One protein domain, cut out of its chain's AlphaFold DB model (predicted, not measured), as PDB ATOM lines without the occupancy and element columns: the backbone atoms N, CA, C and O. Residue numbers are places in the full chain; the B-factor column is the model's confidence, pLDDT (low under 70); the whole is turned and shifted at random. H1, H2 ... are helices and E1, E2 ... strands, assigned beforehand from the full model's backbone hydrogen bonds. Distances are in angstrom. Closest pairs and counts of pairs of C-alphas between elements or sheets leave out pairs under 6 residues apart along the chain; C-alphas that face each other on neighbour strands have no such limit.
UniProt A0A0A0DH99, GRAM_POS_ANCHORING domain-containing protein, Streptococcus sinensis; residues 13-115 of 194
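Overview. This is residues 13 to 115 of the 194 residues of the protein "GRAM_POS_ANCHORING domain-containing protein" of Streptococcus sinensis (UniProt A0A0A0DH99). What shape do these atoms make? They make an elongated, loosely built sandwich: the twisted five-stranded sheet E3 E4 E1 E7 E8 is partly face to face with a long two-stranded ribbon, E2 and E5. H1 and the far part of the stretch 33 to 53 lie at one end of the long axis, and the turn from E5 into E6 lies at the other. What is it built of? The printed part has 103 residues with one named helix and eight named strands, in the order E1 E2 E3 E4 H1 E5 E6 E7 E8; both sheets are antiparallel and the class is mostly strand. It is only just compact, close to loose, with a radius of gyration of the C-alphas of 15.2 A and spans of 49 by 26 by 22 A.

Along the chain. Where does the first half run? E1 is residues 13 to 17, from C-alpha 13 at (131.124, 142.126, 159.777). E2, residues 22 to 32, is 26.5 A long and bends by 78 degrees at residue 25; E3 is residues 54 to 59, 16.6 A, and E4 residues 64 to 69, 16.9 A. What follows? H1 is residues 71 to 76, and E5, residues 85 to 93, is 25.2 A long. E6 is residues 97 to 101, E7 residues 103 to 107, and E8 residues 110 to 113, ending at C-alpha 113 at (126.827, 141.984, 148.842).

Arrangement. How is the larger sheet joined? E1 is the antiparallel neighbour of E4, with N 14 and O 67 2.8 A apart, and of E7, with N 15 and O 104 2.8 A apart. The hairpin E3 and E4 has N 55 and O 68 at 2.8 A, and the hairpin E7 and E8 has N 105 and O 112 at 2.8 A. How does the ribbon stand to it? E2 and E5 are antiparallel, with N 88 and O 29 2.7 A apart. The closest C-alphas of E2 and E3 are those of Gly 26 and Ile 58, 7.4 A apart, while E5 and E3 are apart. What of H1 and E6? H1 is not on the sheet, and 1 of its 2 O i to N i+4 pairs is within hydrogen-bond range. E6 pairs with no named strand and runs on into E7 at 8 degrees.

Size, cuts and confidence. How far does it reach? The two C-alphas farthest apart are those of Asp 40 and Tyr 96, 50.8 A. Which link is long? The link E2 to E3 is long, with 21 residues, and in it residues 36 to 37 pair antiparallel with residues 43 to 44. Is anything missing or uncertain? The printed part has no cut, its mean pLDDT is 97.8, and no printed residue is under 70.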
ATOM      1  N   GLU A  13     129.848 142.221 160.474       98.62
ATOM      2  CA  GLU A  13     131.124 142.126 159.777       98.62
ATOM      3  C   GLU A  13     131.032 142.694 158.367       98.62
ATOM      4  O   GLU A  13     129.984 142.639 157.728       98.62
ATOM      5  N   VAL A  14     132.154 143.202 157.870       98.75
ATOM      6  CA  VAL A  14     132.339 143.530 156.459       98.75
ATOM      7  C   VAL A  14     133.580 142.811 155.964       98.75
ATOM      8  O   VAL A  14     134.679 143.034 156.478       98.75
ATOM      9  N   LYS A  15     133.388 141.938 154.977       98.69
ATOM     10  CA  LYS A  15     134.449 141.222 154.274       98.69
ATOM     11  C   LYS A  15     134.687 141.900 152.931       98.69
ATOM     12  O   LYS A  15     133.744 142.106 152.175       98.69
ATOM     13  N   ASP A  16     135.937 142.207 152.626       98.56
ATOM     14  CA  ASP A  16     136.327 142.795 151.345       98.56
ATOM     15  C   ASP A  16     137.541 142.044 150.778       98.56
ATOM     16  O   ASP A  16     138.419 141.607 151.530       98.56
ATOM     17  N   THR A  17     137.573 141.868 149.457       98.38
ATOM     18  CA  THR A  17     138.716 141.342 148.704       98.38
ATOM     19  C   THR A  17     139.212 142.430 147.758       98.38
ATOM     20  O   THR A  17     138.573 142.729 146.752       98.38
ATOM     21  N   TYR A  18     140.378 143.002 148.049       96.19
ATOM     22  CA  TYR A  18     140.858 144.193 147.354       96.19
ATOM     23  C   TYR A  18     141.724 143.860 146.123       96.19
ATOM     24  O   TYR A  18     142.630 143.014 146.154       96.19
ATOM     25  N   SER A  19     141.473 144.586 145.028       97.31
ATOM     26  CA  SER A  19     142.096 144.407 143.703       97.31
ATOM     27  C   SER A  19     143.629 144.336 143.730       97.31
ATOM     28  O   SER A  19     144.229 145.100 144.485       97.31
ATOM     29  N   PRO A  20     144.288 143.527 142.865       96.31
ATOM     30  CA  PRO A  20     145.746 143.491 142.681       96.31
ATOM     31  C   PRO A  20     146.411 144.852 142.458       96.31
ATOM     32  O   PRO A  20     147.572 145.025 142.825       96.31
ATOM     33  N   LEU A  21     145.670 145.804 141.888       96.56
ATOM     34  CA  LEU A  21     146.169 147.122 141.498       96.56
ATOM     35  C   LEU A  21     146.180 148.144 142.640       96.56
ATOM     36  O   LEU A  21     146.563 149.290 142.416       96.56
ATOM     37  N   VAL A  22     145.770 147.760 143.848       97.00
ATOM     38  CA  VAL A  22     145.851 148.627 145.028       97.00
ATOM     39  C   VAL A  22     146.717 148.010 146.118       97.00
ATOM     40  O   VAL A  22     146.903 146.800 146.188       97.00
ATOM     41  N   GLU A  23     147.255 148.836 146.997       97.31
ATOM     42  CA  GLU A  23     147.883 148.424 148.245       97.31
ATOM     43  C   GLU A  23     146.976 148.833 149.399       97.31
ATOM     44  O   GLU A  23     146.491 149.967 149.450       97.31
ATOM     45  N   TYR A  24     146.769 147.902 150.329       98.19
ATOM     46  CA  TYR A  24     146.047 148.164 151.558       98.19
ATOM     47  C   TYR A  24     146.954 147.985 152.774       98.19
ATOM     48  O   TYR A  24     147.460 146.893 153.013       98.19
ATOM     49  N   ASN A  25     147.120 149.060 153.552       96.94
ATOM     50  CA  ASN A  25     148.034 149.129 154.699       96.94
ATOM     51  C   ASN A  25     147.299 149.173 156.053       96.94
ATOM     52  O   ASN A  25     147.857 149.629 157.047       96.94
ATOM     53  N   GLY A  26     146.032 148.752 156.097       97.62
ATOM     54  CA  GLY A  26     145.248 148.670 157.337       97.62
ATOM     55  C   GLY A  26     144.587 149.969 157.801       97.62
ATOM     56  O   GLY A  26     143.858 149.967 158.792       97.62
ATOM     57  N   VAL A  27     144.785 151.082 157.089       98.50
ATOM     58  CA  VAL A  27     144.186 152.368 157.465       98.50
ATOM     59  C   VAL A  27     142.691 152.371 157.153       98.50
ATOM     60  O   VAL A  27     142.275 152.299 155.995       98.50
ATOM     61  N   HIS A  28     141.882 152.503 158.200       98.69
ATOM     62  CA  HIS A  28     140.430 152.504 158.100       98.69
ATOM     63  C   HIS A  28     139.784 153.445 159.118       98.69
ATOM     64  O   HIS A  28     140.423 153.881 160.078       98.69
ATOM     65  N   LYS A  29     138.505 153.762 158.898       98.69
ATOM     66  CA  LYS A  29     137.696 154.562 159.821       98.69
ATOM     67  C   LYS A  29     136.235 154.135 159.784       98.69
ATOM     68  O   LYS A  29     135.708 153.911 158.701       98.69
ATOM     69  N   TRP A  30     135.568 154.085 160.931       98.81
ATOM     70  CA  TRP A  30     134.138 153.783 161.030       98.81
ATOM     71  C   TRP A  30     133.393 154.924 161.696       98.81
ATOM     72  O   TRP A  30     133.795 155.383 162.760       98.81
ATOM     73  N   ILE A  31     132.308 155.387 161.084       98.81
ATOM     74  CA  ILE A  31     131.536 156.539 161.556       98.81
ATOM     75  C   ILE A  31     130.080 156.138 161.764       98.81
ATOM     76  O   ILE A  31     129.475 155.525 160.886       98.81
ATOM     77  N   ALA A  32     129.494 156.517 162.898       98.75
ATOM     78  CA  ALA A  32     128.062 156.353 163.133       98.75
ATOM     79  C   ALA A  32     127.249 157.165 162.107       98.75
ATOM     80  O   ALA A  32     127.426 158.380 161.997       98.75
ATOM     81  N   ASN A  33     126.332 156.531 161.374       98.50
ATOM     82  CA  ASN A  33     125.467 157.225 160.406       98.50
ATOM     83  C   ASN A  33     124.097 157.616 160.987       98.50
ATOM     84  O   ASN A  33     123.354 158.407 160.398       98.50
ATOM     85  N   THR A  34     123.786 157.104 162.172       98.38
ATOM     86  CA  THR A  34     122.599 157.429 162.964       98.38
ATOM     87  C   THR A  34     123.020 157.758 164.388       98.38
ATOM     88  O   THR A  34     124.133 157.443 164.808       98.38
ATOM     89  N   ASP A  35     122.122 158.385 165.143       98.44
ATOM     90  CA  ASP A  35     122.241 158.360 166.596       98.44
ATOM     91  C   ASP A  35     122.053 156.914 167.076       98.44
ATOM     92  O   ASP A  35     121.157 156.215 166.598       98.44
ATOM     93  N   ILE A  36     122.901 156.467 167.999       98.62
ATOM     94  CA  ILE A  36     122.853 155.123 168.574       98.62
ATOM     95  C   ILE A  36     122.567 155.261 170.067       98.62
ATOM     96  O   ILE A  36     123.298 155.933 170.795       98.62
ATOM     97  N   LEU A  37     121.495 154.625 170.522       98.44
ATOM     98  CA  LEU A  37     121.124 154.530 171.925       98.44
ATOM     99  C   LEU A  37     121.625 153.202 172.492       98.44
ATOM    100  O   LEU A  37     121.343 152.132 171.946       98.44
ATOM    101  N   LEU A  38     122.349 153.269 173.601       98.38
ATOM    102  CA  LEU A  38     122.762 152.101 174.367       98.38
ATOM    103  C   LEU A  38     121.680 151.710 175.386       98.38
ATOM    104  O   LEU A  38     120.793 152.495 175.720       98.38
ATOM    105  N   LYS A  39     121.744 150.480 175.899       97.88
ATOM    106  CA  LYS A  39     120.786 149.929 176.874       97.88
ATOM    107  C   LYS A  39     120.749 150.706 178.194       97.88
ATOM    108  O   LYS A  39     119.713 150.744 178.847       97.88
ATOM    109  N   ASP A  40     121.850 151.350 178.568       97.75
ATOM    110  CA  ASP A  40     121.942 152.242 179.731       97.75
ATOM    111  C   ASP A  40     121.425 153.668 179.445       97.75
ATOM    112  O   ASP A  40     121.570 154.561 180.275       97.75
ATOM    113  N   SER A  41     120.795 153.882 178.286       96.25
ATOM    114  CA  SER A  41     120.337 155.177 177.768       96.25
ATOM    115  C   SER A  41     121.448 156.154 177.364       96.25
ATOM    116  O   SER A  41     121.150 157.295 176.998       96.25
ATOM    117  N   THR A  42     122.716 155.731 177.361       98.44
ATOM    118  CA  THR A  42     123.807 156.535 176.800       98.44
ATOM    119  C   THR A  42     123.590 156.725 175.300       98.44
ATOM    120  O   THR A  42     123.308 155.776 174.568       98.44
ATOM    121  N   LYS A  43     123.741 157.964 174.827       98.44
ATOM    122  CA  LYS A  43     123.632 158.313 173.410       98.44
ATOM    123  C   LYS A  43     125.016 158.467 172.785       98.44
ATOM    124  O   LYS A  43     125.808 159.296 173.227       98.44
ATOM    125  N   ILE A  44     125.253 157.746 171.696       98.62
ATOM    126  CA  ILE A  44     126.348 157.989 170.756       98.62
ATOM    127  C   ILE A  44     125.766 158.783 169.588       98.62
ATOM    128  O   ILE A  44     124.833 158.336 168.924       98.62
ATOM    129  N   ALA A  45     126.275 159.991 169.362       98.69
ATOM    130  CA  ALA A  45     125.749 160.862 168.319       98.69
ATOM    131  C   ALA A  45     126.142 160.370 166.918       98.69
ATOM    132  O   ALA A  45     127.245 159.844 166.720       98.69
ATOM    133  N   LYS A  46     125.287 160.631 165.925       98.69
ATOM    134  CA  LYS A  46     125.663 160.542 164.509       98.69
ATOM    135  C   LYS A  46     126.968 161.308 164.257       98.69
ATOM    136  O   LYS A  46     127.165 162.407 164.770       98.69
ATOM    137  N   GLY A  47     127.851 160.734 163.447       98.56
ATOM    138  CA  GLY A  47     129.168 161.291 163.142       98.56
ATOM    139  C   GLY A  47     130.265 160.893 164.132       98.56
ATOM    140  O   GLY A  47     131.431 161.188 163.877       98.56
ATOM    141  N   THR A  48     129.930 160.208 165.232       98.88
ATOM    142  CA  THR A  48     130.937 159.708 166.182       98.88
ATOM    143  C   THR A  48     131.830 158.658 165.524       98.88
ATOM    144  O   THR A  48     131.351 157.800 164.781       98.88
ATOM    145  N   ASP A  49     133.125 158.719 165.828       98.81
ATOM    146  CA  ASP A  49     134.105 157.717 165.418       98.81
ATOM    147  C   ASP A  49     133.925 156.422 166.225       98.81
ATOM    148  O   ASP A  49     134.067 156.395 167.450       98.81
ATOM    149  N   LEU A  50     133.594 155.347 165.516       98.81
ATOM    150  CA  LEU A  50     133.371 154.006 166.045       98.81
ATOM    151  C   LEU A  50     134.564 153.074 165.814       98.81
ATOM    152  O   LEU A  50     134.481 151.904 166.181       98.81
ATOM    153  N   THR A  51     135.663 153.550 165.220       98.75
ATOM    154  CA  THR A  51     136.798 152.703 164.800       98.75
ATOM    155  C   THR A  51     137.363 151.876 165.956       98.75
ATOM    156  O   THR A  51     137.697 150.715 165.775       98.75
ATOM    157  N   GLN A  52     137.379 152.431 167.171       98.56
ATOM    158  CA  GLN A  52     137.827 151.730 168.383       98.56
ATOM    159  C   GLN A  52     137.011 150.471 168.732       98.56
ATOM    160  O   GLN A  52     137.487 149.618 169.474       98.56
ATOM    161  N   TYR A  53     135.779 150.361 168.228       98.69
ATOM    162  CA  TYR A  53     134.901 149.213 168.450       98.69
ATOM    163  C   TYR A  53     134.990 148.181 167.330       98.69
ATOM    164  O   TYR A  53     134.251 147.198 167.376       98.69
ATOM    165  N   VAL A  54     135.848 148.397 166.332       98.88
ATOM    166  CA  VAL A  54     135.985 147.534 165.162       98.88
ATOM    167  C   VAL A  54     137.343 146.850 165.189       98.88
ATOM    168  O   VAL A  54     138.390 147.489 165.238       98.88
ATOM    169  N   ASN A  55     137.316 145.524 165.136       98.62
ATOM    170  CA  ASN A  55     138.500 144.715 164.915       98.62
ATOM    171  C   ASN A  55     138.768 144.603 163.418       98.62
ATOM    172  O   ASN A  55     137.836 144.556 162.616       98.62
ATOM    173  N   GLN A  56     140.041 144.497 163.060       98.69
ATOM    174  CA  GLN A  56     140.486 144.290 161.693       98.69
ATOM    175  C   GLN A  56     141.357 143.039 161.614       98.69
ATOM    176  O   GLN A  56     142.290 142.872 162.400       98.69
ATOM    177  N   ASN A  57     141.090 142.205 160.615       98.62
ATOM    178  CA  ASN A  57     141.931 141.075 160.250       98.62
ATOM    179  C   ASN A  57     142.266 141.146 158.756       98.62
ATOM    180  O   ASN A  57     141.353 141.149 157.933       98.62
ATOM    181  N   ILE A  58     143.552 141.226 158.412       98.56
ATOM    182  CA  ILE A  58     144.025 141.341 157.026       98.56
ATOM    183  C   ILE A  58     144.812 140.089 156.655       98.56
ATOM    184  O   ILE A  58     145.762 139.720 157.346       98.56
ATOM    185  N   ASP A  59     144.483 139.503 155.506       98.50
ATOM    186  CA  ASP A  59     145.325 138.525 154.829       98.50
ATOM    187  C   ASP A  59     145.873 139.140 153.538       98.50
ATOM    188  O   ASP A  59     145.196 139.209 152.512       98.50
ATOM    189  N   HIS A  60     147.134 139.576 153.568       96.81
ATOM    190  CA  HIS A  60     147.773 140.183 152.399       96.81
ATOM    191  C   HIS A  60     148.032 139.201 151.249       96.81
ATOM    192  O   HIS A  60     148.165 139.640 150.107       96.81
ATOM    193  N   LYS A  61     148.111 137.890 151.521       97.06
ATOM    194  CA  LYS A  61     148.308 136.876 150.475       97.06
ATOM    195  C   LYS A  61     147.005 136.623 149.732       97.06
ATOM    196  O   LYS A  61     147.009 136.590 148.505       97.06
ATOM    197  N   ALA A  62     145.911 136.473 150.476       97.88
ATOM    198  CA  ALA A  62     144.571 136.334 149.911       97.88
ATOM    199  C   ALA A  62     143.994 137.671 149.418       97.88
ATOM    200  O   ALA A  62     143.034 137.676 148.654       97.88
ATOM    201  N   ARG A  63     144.601 138.793 149.827       97.88
ATOM    202  CA  ARG A  63     144.144 140.165 149.576       97.88
ATOM    203  C   ARG A  63     142.750 140.425 150.130       97.88
ATOM    204  O   ARG A  63     141.929 141.076 149.492       97.88
ATOM    205  N   THR A  64     142.495 139.910 151.323       98.56
ATOM    206  CA  THR A  64     141.215 140.067 152.003       98.56
ATOM    207  C   THR A  64     141.376 140.849 153.294       98.56
ATOM    208  O   THR A  64     142.430 140.838 153.939       98.56
ATOM    209  N   VAL A  65     140.314 141.545 153.676       98.81
ATOM    210  CA  VAL A  65     140.171 142.159 154.991       98.81
ATOM    211  C   VAL A  65     138.792 141.837 155.546       98.81
ATOM    212  O   VAL A  65     137.797 141.858 154.824       98.81
ATOM    213  N   VAL A  66     138.740 141.544 156.840       98.81
ATOM    214  CA  VAL A  66     137.499 141.431 157.602       98.81
ATOM    215  C   VAL A  66     137.508 142.490 158.690       98.81
ATOM    216  O   VAL A  66     138.436 142.547 159.502       98.81
ATOM    217  N   TYR A  67     136.477 143.325 158.697       98.88
ATOM    218  CA  TYR A  67     136.167 144.229 159.794       98.88
ATOM    219  C   TYR A  67     135.029 143.640 160.607       98.88
ATOM    220  O   TYR A  67     134.008 143.293 160.023       98.88
ATOM    221  N   SER A  68     135.169 143.579 161.926       98.75
ATOM    222  CA  SER A  68     134.128 143.036 162.805       98.75
ATOM    223  C   SER A  68     133.903 143.976 163.980       98.75
ATOM    224  O   SER A  68     134.835 144.250 164.741       98.75
ATOM    225  N   PHE A  69     132.673 144.455 164.167       98.81
ATOM    226  CA  PHE A  69     132.329 145.176 165.393       98.81
ATOM    227  C   PHE A  69     132.442 144.238 166.600       98.81
ATOM    228  O   PHE A  69     132.025 143.083 166.553       98.81
ATOM    229  N   SER A  70     133.017 144.733 167.694       98.50
ATOM    230  CA  SER A  70     133.204 143.953 168.914       98.50
ATOM    231  C   SER A  70     131.863 143.564 169.541       98.50
ATOM    232  O   SER A  70     130.964 144.394 169.688       98.50
ATOM    233  N   ASN A  71     131.756 142.312 169.989       98.00
ATOM    234  CA  ASN A  71     130.547 141.814 170.649       98.00
ATOM    235  C   ASN A  71     130.207 142.615 171.918       98.00
ATOM    236  O   ASN A  71     129.035 142.815 172.219       98.00
ATOM    237  N   ASP A  72     131.217 143.115 172.644       98.12
ATOM    238  CA  ASP A  72     131.006 143.988 173.806       98.12
ATOM    239  C   ASP A  72     130.235 145.259 173.422       98.12
ATOM    240  O   ASP A  72     129.229 145.579 174.056       98.12
ATOM    241  N   PHE A  73     130.646 145.940 172.349       98.56
ATOM    242  CA  PHE A  73     129.940 147.115 171.846       98.56
ATOM    243  C   PHE A  73     128.535 146.766 171.344       98.56
ATOM    244  O   PHE A  73     127.566 147.406 171.754       98.56
ATOM    245  N   LEU A  74     128.410 145.728 170.510       98.50
ATOM    246  CA  LEU A  74     127.125 145.335 169.923       98.50
ATOM    247  C   LEU A  74     126.091 144.955 170.993       98.50
ATOM    248  O   LEU A  74     124.946 145.405 170.936       98.50
ATOM    249  N   SER A  75     126.513 144.232 172.037       98.06
ATOM    250  CA  SER A  75     125.639 143.805 173.140       98.06
ATOM    251  C   SER A  75     125.040 144.962 173.950       98.06
ATOM    252  O   SER A  75     124.005 144.784 174.607       98.06
ATOM    253  N   LYS A  76     125.667 146.147 173.899       98.38
ATOM    254  CA  LYS A  76     125.231 147.362 174.598       98.38
ATOM    255  C   LYS A  76     124.231 148.182 173.797       98.38
ATOM    256  O   LYS A  76     123.577 149.033 174.392       98.38
ATOM    257  N   ILE A  77     124.086 147.954 172.493       98.44
ATOM    258  CA  ILE A  77     123.147 148.706 171.657       98.44
ATOM    259  C   ILE A  77     121.714 148.331 172.049       98.44
ATOM    260  O   ILE A  77     121.384 147.156 172.213       98.44
ATOM    261  N   SER A  78     120.857 149.337 172.221       98.31
ATOM    262  CA  SER A  78     119.441 149.124 172.505       98.31
ATOM    263  C   SER A  78     118.713 148.555 171.285       98.31
ATOM    264  O   SER A  78     118.962 148.955 170.141       98.31
ATOM    265  N   ASP A  79     117.762 147.657 171.524       97.88
ATOM    266  CA  ASP A  79     116.888 147.123 170.475       97.88
ATOM    267  C   ASP A  79     115.910 148.178 169.943       97.88
ATOM    268  O   ASP A  79     115.494 148.110 168.786       97.88
ATOM    269  N   ASP A  80     115.651 149.228 170.728       97.44
ATOM    270  CA  ASP A  80     114.890 150.412 170.320       97.44
ATOM    271  C   ASP A  80     115.711 151.415 169.499       97.44
ATOM    272  O   ASP A  80     115.148 152.353 168.938       97.44
ATOM    273  N   SER A  81     117.033 151.240 169.405       98.06
ATOM    274  CA  SER A  81     117.899 152.125 168.624       98.06
ATOM    275  C   SER A  81     117.954 151.711 167.165       98.06
ATOM    276  O   SER A  81     118.071 150.527 166.863       98.06
ATOM    277  N   GLU A  82     118.010 152.676 166.253       97.75
ATOM    278  CA  GLU A  82     118.571 152.414 164.929       97.75
ATOM    279  C   GLU A  82     120.081 152.146 165.046       97.75
ATOM    280  O   GLU A  82     120.743 152.662 165.952       97.75
ATOM    281  N   PHE A  83     120.634 151.341 164.140       98.00
ATOM    282  CA  PHE A  83     122.080 151.184 164.011       98.00
ATOM    283  C   PHE A  83     122.496 151.234 162.545       98.00
ATOM    284  O   PHE A  83     122.096 150.378 161.746       98.00
ATOM    285  N   GLN A  84     123.322 152.218 162.203       98.00
ATOM    286  CA  GLN A  84     124.025 152.303 160.931       98.00
ATOM    287  C   GLN A  84     125.438 152.848 161.151       98.00
ATOM    288  O   GLN A  84     125.630 153.804 161.909       98.00
ATOM    289  N   ALA A  85     126.412 152.293 160.434       98.19
ATOM    290  CA  ALA A  85     127.785 152.776 160.414       98.19
ATOM    291  C   ALA A  85     128.313 152.812 158.975       98.19
ATOM    292  O   ALA A  85     127.928 151.986 158.152       98.19
ATOM    293  N   ILE A  86     129.190 153.770 158.684       98.19
ATOM    294  CA  ILE A  86     129.897 153.885 157.405       98.19
ATOM    295  C   ILE A  86     131.365 153.556 157.654       98.19
ATOM    296  O   ILE A  86     132.010 154.211 158.477       98.19
ATOM    297  N   GLY A  87     131.875 152.548 156.947       98.38
ATOM    298  CA  GLY A  87     133.283 152.172 156.940       98.38
ATOM    299  C   GLY A  87     134.031 152.817 155.775       98.38
ATOM    300  O   GLY A  87     133.562 152.808 154.641       98.38
ATOM    301  N   TYR A  88     135.210 153.359 156.055       98.44
ATOM    302  CA  TYR A  88     136.147 153.891 155.075       98.44
ATOM    303  C   TYR A  88     137.408 153.036 155.091       98.44
ATOM    304  O   TYR A  88     138.051 152.908 156.132       98.44
ATOM    305  N   MET A  89     137.775 152.492 153.935       97.75
ATOM    306  CA  MET A  89     139.041 151.801 153.709       97.75
ATOM    307  C   MET A  89     139.945 152.704 152.867       97.75
ATOM    308  O   MET A  89     139.561 153.110 151.771       97.75
ATOM    309  N   GLN A  90     141.143 153.027 153.361       97.94
ATOM    310  CA  GLN A  90     142.115 153.795 152.587       97.94
ATOM    311  C   GLN A  90     143.071 152.854 151.857       97.94
ATOM    312  O   GLN A  90     143.828 152.116 152.483       97.94
ATOM    313  N   VAL A  91     143.083 152.946 150.531       97.38
ATOM    314  CA  VAL A  91     144.002 152.205 149.662       97.38
ATOM    315  C   VAL A  91     144.889 153.151 148.862       97.38
ATOM    316  O   VAL A  91     144.558 154.321 148.656       97.38
ATOM    317  N   LYS A  92     146.018 152.630 148.386       96.12
ATOM    318  CA  LYS A  92     146.915 153.319 147.458       96.12
ATOM    319  C   LYS A  92     146.895 152.605 146.111       96.12
ATOM    320  O   LYS A  92     147.230 151.428 146.050       96.12
ATOM    321  N   GLN A  93     146.549 153.307 145.036       94.94
ATOM    322  CA  GLN A  93     146.675 152.768 143.679       94.94
ATOM    323  C   GLN A  93     148.154 152.486 143.364       94.94
ATOM    324  O   GLN A  93     149.014 153.338 143.600       94.94
ATOM    325  N   LEU A  94     148.444 151.295 142.846       94.88
ATOM    326  CA  LEU A  94     149.795 150.843 142.508       94.88
ATOM    327  C   LEU A  94     150.141 151.036 141.032       94.88
ATOM    328  O   LEU A  94     151.301 151.296 140.725       94.88
ATOM    329  N   ASP A  95     149.161 150.919 140.136       92.62
ATOM    330  CA  ASP A  95     149.388 151.002 138.691       92.62
ATOM    331  C   ASP A  95     148.163 151.551 137.943       92.62
ATOM    332  O   ASP A  95     147.095 151.761 138.525       92.62
ATOM    333  N   TYR A  96     148.319 151.790 136.646       93.06
ATOM    334  CA  TYR A  96     147.234 152.120 135.730       93.06
ATOM    335  C   TYR A  96     146.238 150.963 135.581       93.06
ATOM    336  O   TYR A  96     146.546 149.803 135.860       93.06
ATOM    337  N   GLY A  97     145.034 151.280 135.106       93.12
ATOM    338  CA  GLY A  97     143.986 150.301 134.837       93.12
ATOM    339  C   GLY A  97     142.730 150.504 135.675       93.12
ATOM    340  O   GLY A  97     142.538 151.533 136.327       93.12
ATOM    341  N   THR A  98     141.853 149.508 135.615       95.44
ATOM    342  CA  THR A  98     140.522 149.546 136.222       95.44
ATOM    343  C   THR A  98     140.504 148.759 137.524       95.44
ATOM    344  O   THR A  98     140.873 147.586 137.558       95.44
ATOM    345  N   VAL A  99     140.048 149.401 138.594       96.50
ATOM    346  CA  VAL A  99     139.788 148.776 139.890       96.50
ATOM    347  C   VAL A  99     138.288 148.658 140.076       96.50
ATOM    348  O   VAL A  99     137.585 149.662 140.037       96.50
ATOM    349  N   GLU A 100     137.821 147.438 140.311       95.75
ATOM    350  CA  GLU A 100     136.456 147.151 140.739       95.75
ATOM    351  C   GLU A 100     136.477 146.644 142.179       95.75
ATOM    352  O   GLU A 100     137.389 145.902 142.555       95.75
ATOM    353  N   ASN A 101     135.498 147.056 142.983       97.56
ATOM    354  CA  ASN A 101     135.377 146.632 144.373       97.56
ATOM    355  C   ASN A 101     133.924 146.338 144.741       97.56
ATOM    356  O   ASN A 101     133.044 147.161 144.480       97.56
ATOM    357  N   THR A 102     133.713 145.203 145.402       97.12
ATOM    358  CA  THR A 102     132.448 144.776 146.013       97.12
ATOM    359  C   THR A 102     132.791 144.167 147.367       97.12
ATOM    360  O   THR A 102     133.708 143.350 147.441       97.12
ATOM    361  N   PHE A 103     132.062 144.529 148.418       98.50
ATOM    362  CA  PHE A 103     132.227 143.932 149.742       98.50
ATOM    363  C   PHE A 103     130.974 143.154 150.144       98.50
ATOM    364  O   PHE A 103     129.881 143.415 149.643       98.50
ATOM    365  N   THR A 104     131.129 142.239 151.093       98.75
ATOM    366  CA  THR A 104     130.030 141.478 151.692       98.75
ATOM    367  C   THR A 104     129.825 141.941 153.131       98.75
ATOM    368  O   THR A 104     130.727 141.831 153.964       98.75
ATOM    369  N   GLU A 105     128.639 142.460 153.438       98.31
ATOM    370  CA  GLU A 105     128.184 142.731 154.801       98.31
ATOM    371  C   GLU A 105     127.556 141.468 155.400       98.31
ATOM    372  O   GLU A 105     126.801 140.759 154.737       98.31
ATOM    373  N   ILE A 106     127.837 141.200 156.671       98.44
ATOM    374  CA  ILE A 106     127.262 140.087 157.422       98.44
ATOM    375  C   ILE A 106     126.623 140.638 158.678       98.44
ATOM    376  O   ILE A 106     127.311 141.166 159.550       98.44
ATOM    377  N   VAL A 107     125.310 140.467 158.797       97.50
ATOM    378  CA  VAL A 107     124.549 140.875 159.979       97.50
ATOM    379  C   VAL A 107     123.819 139.665 160.532       97.50
ATOM    380  O   VAL A 107     122.978 139.097 159.837       97.50
ATOM    381  N   ASN A 108     124.134 139.272 161.769       96.19
ATOM    382  CA  ASN A 108     123.575 138.077 162.422       96.19
ATOM    383  C   ASN A 108     123.559 136.849 161.485       96.19
ATOM    384  O   ASN A 108     122.522 136.227 161.270       96.19
ATOM    385  N   ASP A 109     124.716 136.560 160.878       95.44
ATOM    386  CA  ASP A 109     124.948 135.441 159.949       95.44
ATOM    387  C   ASP A 109     124.203 135.514 158.603       95.44
ATOM    388  O   ASP A 109     124.283 134.586 157.798       95.44
ATOM    389  N   VAL A 110     123.528 136.630 158.308       97.25
ATOM    390  CA  VAL A 110     122.957 136.903 156.985       97.25
ATOM    391  C   VAL A 110     123.938 137.733 156.171       97.25
ATOM    392  O   VAL A 110     124.210 138.882 156.514       97.25
ATOM    393  N   GLU A 111     124.429 137.155 155.078       98.06
ATOM    394  CA  GLU A 111     125.344 137.816 154.147       98.06
ATOM    395  C   GLU A 111     124.578 138.621 153.080       98.06
ATOM    396  O   GLU A 111     123.529 138.189 152.582       98.06
ATOM    397  N   ARG A 112     125.095 139.803 152.731       97.88
ATOM    398  CA  ARG A 112     124.622 140.645 151.626       97.88
ATOM    399  C   ARG A 112     125.789 141.343 150.947       97.88
ATOM    400  O   ARG A 112     126.575 142.014 151.606       97.88
ATOM    401  N   ASP A 113     125.834 141.259 149.627       98.06
ATOM    402  CA  ASP A 113     126.827 141.984 148.842       98.06
ATOM    403  C   ASP A 113     126.415 143.442 148.619       98.06
ATOM    404  O   ASP A 113     125.231 143.772 148.481       98.06
ATOM    405  N   SER A 114     127.415 144.318 148.577       97.81
ATOM    406  CA  SER A 114     127.266 145.712 148.179       97.81
ATOM    407  C   SER A 114     127.030 145.843 146.673       97.81
ATOM    408  O   SER A 114     127.120 144.885 145.905       97.81
ATOM    409  N   ASN A 115     126.800 147.071 146.209       95.62
ATOM    410  CA  ASN A 115     127.039 147.377 144.802       95.62
ATOM    411  C   ASN A 115     128.540 147.270 144.478       95.62
ATOM    412  O   ASN A 115     129.390 147.409 145.363       95.62
TER     413      ASN A 115